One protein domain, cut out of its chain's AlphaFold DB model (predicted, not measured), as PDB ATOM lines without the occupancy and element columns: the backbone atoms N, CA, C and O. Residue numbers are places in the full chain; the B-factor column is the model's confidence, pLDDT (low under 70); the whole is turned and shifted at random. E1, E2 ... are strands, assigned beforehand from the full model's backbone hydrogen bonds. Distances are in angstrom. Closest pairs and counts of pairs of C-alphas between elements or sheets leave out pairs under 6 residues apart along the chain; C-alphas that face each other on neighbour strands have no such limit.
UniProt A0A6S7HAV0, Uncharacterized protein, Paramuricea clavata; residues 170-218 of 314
ATOM      1  N   GLY A 170     -70.674  -6.349 -21.946       75.56
ATOM      2  CA  GLY A 170     -71.755  -7.231 -22.351       75.56
ATOM      3  C   GLY A 170     -73.054  -6.456 -22.542       75.56
ATOM      4  O   GLY A 170     -73.143  -5.257 -22.277       75.56
ATOM      5  N   SER A 171     -74.075  -7.155 -23.027       79.00
ATOM      6  CA  SER A 171     -75.415  -6.590 -23.172       79.00
ATOM      7  C   SER A 171     -75.982  -6.185 -21.808       79.00
ATOM      8  O   SER A 171     -75.906  -6.971 -20.863       79.00
ATOM      9  N   GLY A 172     -76.602  -5.006 -21.729       80.81
ATOM     10  CA  GLY A 172     -77.282  -4.526 -20.520       80.81
ATOM     11  C   GLY A 172     -76.469  -3.564 -19.653       80.81
ATOM     12  O   GLY A 172     -76.835  -3.356 -18.501       80.81
ATOM     13  N   TYR A 173     -75.388  -2.989 -20.184       86.38
ATOM     14  CA  TYR A 173     -74.698  -1.855 -19.574       86.38
ATOM     15  C   TYR A 173     -74.949  -0.582 -20.368       86.38
ATOM     16  O   TYR A 173     -74.999  -0.596 -21.595       86.38
ATOM     17  N   TYR A 174     -75.052   0.523 -19.645       88.75
ATOM     18  CA  TYR A 174     -75.459   1.805 -20.176       88.75
ATOM     19  C   TYR A 174     -74.560   2.908 -19.661       88.75
ATOM     20  O   TYR A 174     -74.157   2.917 -18.498       88.75
ATOM     21  N   CYS A 175     -74.278   3.857 -20.542       90.19
ATOM     22  CA  CYS A 175     -73.591   5.071 -20.169       90.19
ATOM     23  C   CYS A 175     -74.502   5.996 -19.354       90.19
ATOM     24  O   CYS A 175     -75.436   6.568 -19.905       90.19
ATOM     25  N   CYS A 176     -74.233   6.122 -18.055       89.19
ATOM     26  CA  CYS A 176     -75.019   6.926 -17.124       89.19
ATOM     27  C   CYS A 176     -74.273   8.199 -16.732       89.19
ATOM     28  O   CYS A 176     -73.076   8.153 -16.432       89.19
ATOM     29  N   LYS A 177     -74.988   9.318 -16.644       87.44
ATOM     30  CA  LYS A 177     -74.434  10.595 -16.186       87.44
ATOM     31  C   LYS A 177     -74.209  10.598 -14.666       87.44
ATOM     32  O   LYS A 177     -74.987  10.036 -13.894       87.44
ATOM     33  N   GLY A 178     -73.107  11.191 -14.227       81.50
ATOM     34  CA  GLY A 178     -72.725  11.338 -12.829       81.50
ATOM     35  C   GLY A 178     -73.637  12.309 -12.080       81.50
ATOM     36  O   GLY A 178     -74.317  13.143 -12.669       81.50
ATOM     37  N   GLN A 179     -73.667  12.192 -10.751       74.06
ATOM     38  CA  GLN A 179     -74.532  13.016  -9.897       74.06
ATOM     39  C   GLN A 179     -73.959  14.422  -9.642       74.06
ATOM     40  O   GLN A 179     -74.720  15.347  -9.378       74.06
ATOM     41  N   TYR A 180     -72.632  14.578  -9.697       72.06
ATOM     42  CA  TYR A 180     -71.939  15.787  -9.232       72.06
ATOM     43  C   TYR A 180     -71.259  16.597 -10.341       72.06
ATOM     44  O   TYR A 180     -70.973  17.773 -10.137       72.06
ATOM     45  N   SER A 181     -71.016  16.000 -11.509       69.81
ATOM     46  CA  SER A 181     -70.373  16.658 -12.645       69.81
ATOM     47  C   SER A 181     -71.094  16.281 -13.933       69.81
ATOM     48  O   SER A 181     -71.311  15.099 -14.196       69.81
ATOM     49  N   PHE A 182     -71.467  17.279 -14.741       65.25
ATOM     50  CA  PHE A 182     -72.168  17.068 -16.014       65.25
ATOM     51  C   PHE A 182     -71.336  16.277 -17.035       65.25
ATOM     52  O   PHE A 182     -71.916  15.672 -17.940       65.25
ATOM     53  N   ASP A 183     -70.014  16.269 -16.859       73.69
ATOM     54  CA  ASP A 183     -69.052  15.629 -17.759       73.69
ATOM     55  C   ASP A 183     -68.617  14.239 -17.285       73.69
ATOM     56  O   ASP A 183     -68.005  13.491 -18.044       73.69
ATOM     57  N   GLU A 184     -68.936  13.866 -16.044       78.75
ATOM     58  CA  GLU A 184     -68.615  12.537 -15.536       78.75
ATOM     59  C   GLU A 184     -69.690  11.561 -16.004       78.75
ATOM     60  O   GLU A 184     -70.862  11.686 -15.651       78.75
ATOM     61  N   ARG A 185     -69.311  10.582 -16.819       84.44
ATOM     62  CA  ARG A 185     -70.196   9.500 -17.251       84.44
ATOM     63  C   ARG A 185     -69.606   8.167 -16.810       84.44
ATOM     64  O   ARG A 185     -68.402   8.029 -16.657       84.44
ATOM     65  N   SER A 186     -70.437   7.168 -16.549       85.19
ATOM     66  CA  SER A 186     -69.970   5.852 -16.103       85.19
ATOM     67  C   SER A 186     -70.875   4.745 -16.620       85.19
ATOM     68  O   SER A 186     -72.096   4.895 -16.656       85.19
ATOM     69  N   CYS A 187     -70.282   3.620 -17.012       86.31
ATOM     70  CA  CYS A 187     -71.042   2.456 -17.446       86.31
ATOM     71  C   CYS A 187     -71.623   1.712 -16.241       86.31
ATOM     72  O   CYS A 187     -70.877   1.171 -15.428       86.31
ATOM     73  N   ASN A 188     -72.949   1.637 -16.149       85.88
ATOM     74  CA  ASN A 188     -73.649   0.864 -15.125       85.88
ATOM     75  C   ASN A 188     -74.676  -0.071 -15.762       85.88
ATOM     76  O   ASN A 188     -75.130   0.153 -16.878       85.88
ATOM     77  N   SER A 189     -75.073  -1.116 -15.039       85.94
ATOM     78  CA  SER A 189     -76.136  -2.036 -15.476       85.94
ATOM     79  C   SER A 189     -77.537  -1.404 -15.466       85.94
ATOM     80  O   SER A 189     -78.485  -1.975 -15.998       85.94
ATOM     81  N   ASN A 190     -77.677  -0.246 -14.821       88.25
ATOM     82  CA  ASN A 190     -78.855   0.616 -14.789       88.25
ATOM     83  C   ASN A 190     -78.418   2.031 -14.376       88.25
ATOM     84  O   ASN A 190     -77.411   2.182 -13.680       88.25
ATOM     85  N   CYS A 191     -79.170   3.055 -14.769       92.19
ATOM     86  CA  CYS A 191     -78.914   4.451 -14.414       92.19
ATOM     87  C   CYS A 191     -79.830   4.946 -13.286       92.19
ATOM     88  O   CYS A 191     -79.923   6.146 -13.054       92.19
ATOM     89  N   LEU A 192     -80.486   4.055 -12.536       92.56
ATOM     90  CA  LEU A 192     -81.442   4.438 -11.491       92.56
ATOM     91  C   LEU A 192     -80.837   5.419 -10.472       92.56
ATOM     92  O   LEU A 192     -79.748   5.200  -9.936       92.56
ATOM     93  N   LYS A 193     -81.595   6.480 -10.163       91.06
ATOM     94  CA  LYS A 193     -81.229   7.593  -9.266       91.06
ATOM     95  C   LYS A 193     -80.032   8.431  -9.736       91.06
ATOM     96  O   LYS A 193     -79.494   9.213  -8.952       91.06
ATOM     97  N   LYS A 194     -79.584   8.266 -10.981       90.69
ATOM     98  CA  LYS A 194     -78.587   9.144 -11.606       90.69
ATOM     99  C   LYS A 194     -79.262  10.369 -12.204       90.69
ATOM    100  O   LYS A 194     -80.460  10.337 -12.469       90.69
ATOM    101  N   PHE A 195     -78.490  11.437 -12.376       91.50
ATOM    102  CA  PHE A 195     -78.994  12.684 -12.934       91.50
ATOM    103  C   PHE A 195     -79.278  12.533 -14.436       91.50
ATOM    104  O   PHE A 195     -78.509  11.877 -15.136       91.50
ATOM    105  N   CYS A 196     -80.338  13.157 -14.934       92.06
ATOM    106  CA  CYS A 196     -80.722  13.149 -16.346       92.06
ATOM    107  C   CYS A 196     -81.333  14.490 -16.748       92.06
ATOM    108  O   CYS A 196     -81.907  15.190 -15.920       92.06
ATOM    109  N   ASN A 197     -81.203  14.850 -18.020       91.06
ATOM    110  CA  ASN A 197     -81.923  15.971 -18.621       91.06
ATOM    111  C   ASN A 197     -83.080  15.482 -19.503       91.06
ATOM    112  O   ASN A 197     -84.071  16.186 -19.672       91.06
ATOM    113  N   GLU A 198     -82.930  14.295 -20.087       91.12
ATOM    114  CA  GLU A 198     -83.878  13.672 -21.007       91.12
ATOM    115  C   GLU A 198     -83.863  12.146 -20.842       91.12
ATOM    116  O   GLU A 198     -82.939  11.584 -20.252       91.12
ATOM    117  N   ASP A 199     -84.881  11.457 -21.365       89.38
ATOM    118  CA  ASP A 199     -84.999   9.994 -21.257       89.38
ATOM    119  C   ASP A 199     -83.806   9.253 -21.885       89.38
ATOM    120  O   ASP A 199     -83.420   8.191 -21.408       89.38
ATOM    121  N   SER A 200     -83.161   9.830 -22.905       85.75
ATOM    122  CA  SER A 200     -81.932   9.299 -23.517       85.75
ATOM    123  C   SER A 200     -80.726   9.281 -22.575       85.75
ATOM    124  O   SER A 200     -79.797   8.513 -22.813       85.75
ATOM    125  N   ASP A 201     -80.719  10.078 -21.501       87.69
ATOM    126  CA  ASP A 201     -79.674   9.998 -20.471       87.69
ATOM    127  C   ASP A 201     -79.873   8.778 -19.545       87.69
ATOM    128  O   ASP A 201     -78.940   8.340 -18.865       87.69
ATOM    129  N   CYS A 202     -81.084   8.211 -19.519       89.38
ATOM    130  CA  CYS A 202     -81.460   7.058 -18.715       89.38
ATOM    131  C   CYS A 202     -81.359   5.792 -19.564       89.38
ATOM    132  O   CYS A 202     -82.332   5.307 -20.123       89.38
ATOM    133  N   GLY A 203     -80.145   5.261 -19.703       81.62
ATOM    134  CA  GLY A 203     -79.862   4.296 -20.767       81.62
ATOM    135  C   GLY A 203     -80.609   2.961 -20.726       81.62
ATOM    136  O   GLY A 203     -80.628   2.260 -21.734       81.62
ATOM    137  N   GLY A 204     -81.246   2.583 -19.615       79.06
ATOM    138  CA  GLY A 204     -82.047   1.361 -19.568       79.06
ATOM    139  C   GLY A 204     -83.290   1.432 -20.459       79.06
ATOM    140  O   GLY A 204     -84.040   2.398 -20.410       79.06
ATOM    141  N   SER A 205     -83.622   0.348 -21.175       78.25
ATOM    142  CA  SER A 205     -84.858   0.229 -21.988       78.25
ATOM    143  C   SER A 205     -86.176   0.392 -21.204       78.25
ATOM    144  O   SER A 205     -87.263   0.289 -21.767       78.25
ATOM    145  N   SER A 206     -86.088   0.559 -19.889       87.31
ATOM    146  CA  SER A 206     -87.198   0.761 -18.963       87.31
ATOM    147  C   SER A 206     -86.904   1.887 -17.971       87.31
ATOM    148  O   SER A 206     -87.424   1.857 -16.854       87.31
ATOM    149  N   GLU A 207     -86.021   2.820 -18.321       93.00
ATOM    150  CA  GLU A 207     -85.639   3.946 -17.476       93.00
ATOM    151  C   GLU A 207     -86.007   5.267 -18.151       93.00
ATOM    152  O   GLU A 207     -85.821   5.431 -19.349       93.00
ATOM    153  N   CYS A 208     -86.597   6.172 -17.378       93.31
ATOM    154  CA  CYS A 208     -87.093   7.467 -17.833       93.31
ATOM    155  C   CYS A 208     -86.545   8.548 -16.906       93.31
ATOM    156  O   CYS A 208     -86.234   8.260 -15.747       93.31
ATOM    157  N   CYS A 209     -86.463   9.779 -17.393       94.44
ATOM    158  CA  CYS A 209     -86.069  10.931 -16.603       94.44
ATOM    159  C   CYS A 209     -87.287  11.544 -15.905       94.44
ATOM    160  O   CYS A 209     -88.299  11.831 -16.548       94.44
ATOM    161  N   ASP A 210     -87.260  11.667 -14.573       94.56
ATOM    162  CA  ASP A 210     -88.376  12.264 -13.833       94.56
ATOM    163  C   ASP A 210     -88.305  13.794 -13.837       94.56
ATOM    164  O   ASP A 210     -87.329  14.415 -14.250       94.56
ATOM    165  N   SER A 211     -89.350  14.423 -13.300       93.94
ATOM    166  CA  SER A 211     -89.392  15.873 -13.099       93.94
ATOM    167  C   SER A 211     -88.333  16.399 -12.121       93.94
ATOM    168  O   SER A 211     -88.155  17.610 -12.020       93.94
ATOM    169  N   ASN A 212     -87.660  15.522 -11.370       94.56
ATOM    170  CA  ASN A 212     -86.555  15.866 -10.476       94.56
ATOM    171  C   ASN A 212     -85.188  15.669 -11.146       94.56
ATOM    172  O   ASN A 212     -84.171  15.719 -10.447       94.56
ATOM    173  N   ASN A 213     -85.148  15.461 -12.468       94.38
ATOM    174  CA  ASN A 213     -83.936  15.179 -13.229       94.38
ATOM    175  C   ASN A 213     -83.213  13.922 -12.725       94.38
ATOM    176  O   ASN A 213     -81.984  13.891 -12.651       94.38
ATOM    177  N   GLN A 214     -83.962  12.893 -12.327       94.31
ATOM    178  CA  GLN A 214     -83.433  11.600 -11.912       94.31
ATOM    179  C   GLN A 214     -84.003  10.460 -12.745       94.31
ATOM    180  O   GLN A 214     -85.204  10.376 -12.996       94.31
ATOM    181  N   CYS A 215     -83.138   9.521 -13.114       94.25
ATOM    182  CA  CYS A 215     -83.572   8.311 -13.786       94.25
ATOM    183  C   CYS A 215     -84.332   7.397 -12.823       94.25
ATOM    184  O   CYS A 215     -83.848   7.035 -11.745       94.25
ATOM    185  N   TYR A 216     -85.508   6.961 -13.240       94.81
ATOM    186  CA  TYR A 216     -86.363   6.034 -12.512       94.81
ATOM    187  C   TYR A 216     -86.909   4.985 -13.471       94.81
ATOM    188  O   TYR A 216     -86.763   5.088 -14.686       94.81
ATOM    189  N   LYS A 217     -87.543   3.946 -12.930       93.75
ATOM    190  CA  LYS A 217     -88.197   2.944 -13.766       93.75
ATOM    191  C   LYS A 217     -89.397   3.592 -14.445       93.75
ATOM    192  O   LYS A 217     -90.317   4.002 -13.736       93.75
ATOM    193  N   CYS A 218     -89.398   3.648 -15.778       89.81
ATOM    194  CA  CYS A 218     -90.547   4.138 -16.525       89.81
ATOM    195  C   CYS A 218     -91.796   3.416 -16.011       89.81
ATOM    196  O   CYS A 218     -91.762   2.182 -15.870       89.81
TER     197      CYS A 218
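Overview. This is residues 170 to 218 of the 314 residues of an uncharacterized protein of Paramuricea clavata (UniProt A0A6S7HAV0). With little regular structure, the domain is two small strand hairpins, E1 with E2 and E3 with E4, on opposite sides of a loop core made by residues 189 to 206. The printed part has 49 residues, with four named strands in the order E1, E2, E3, E4 and no named helix; the class is all strand, though only 14 residues are in named elements. It is compact, with a radius of gyration of the C-alphas of 9.5 A and spans of 29 by 23 by 14 A.

Along the chain. E1, residues 174 to 177, begins at C-alpha 174 (-75.459, 1.805, -20.176) and is 9.7 A long. E2, residues 185 to 188, is 9.5 A long. E3, residues 207 to 209, and E4, residues 215 to 217, are each 7.1 A long; C-alpha 217 is at (-88.197, 2.944, -13.766).

Arrangement. E1 and E2 form an antiparallel hairpin at 140 degrees, with N 176 and O 186 2.8 A apart, within hydrogen-bond range. E3 and E4 form another at 135 degrees, with N 208 and O 216 at 2.9 A. E1 and E2 are each apart from E3 and E4.

Size, cuts and confidence. The C-alphas farthest apart, of Gly 170 and Ser 211, are 30.5 A apart. The printed part has no cut. The link from E2 to E3 is long, with 18 residues. Residues 181 to 182 have pLDDT under 70.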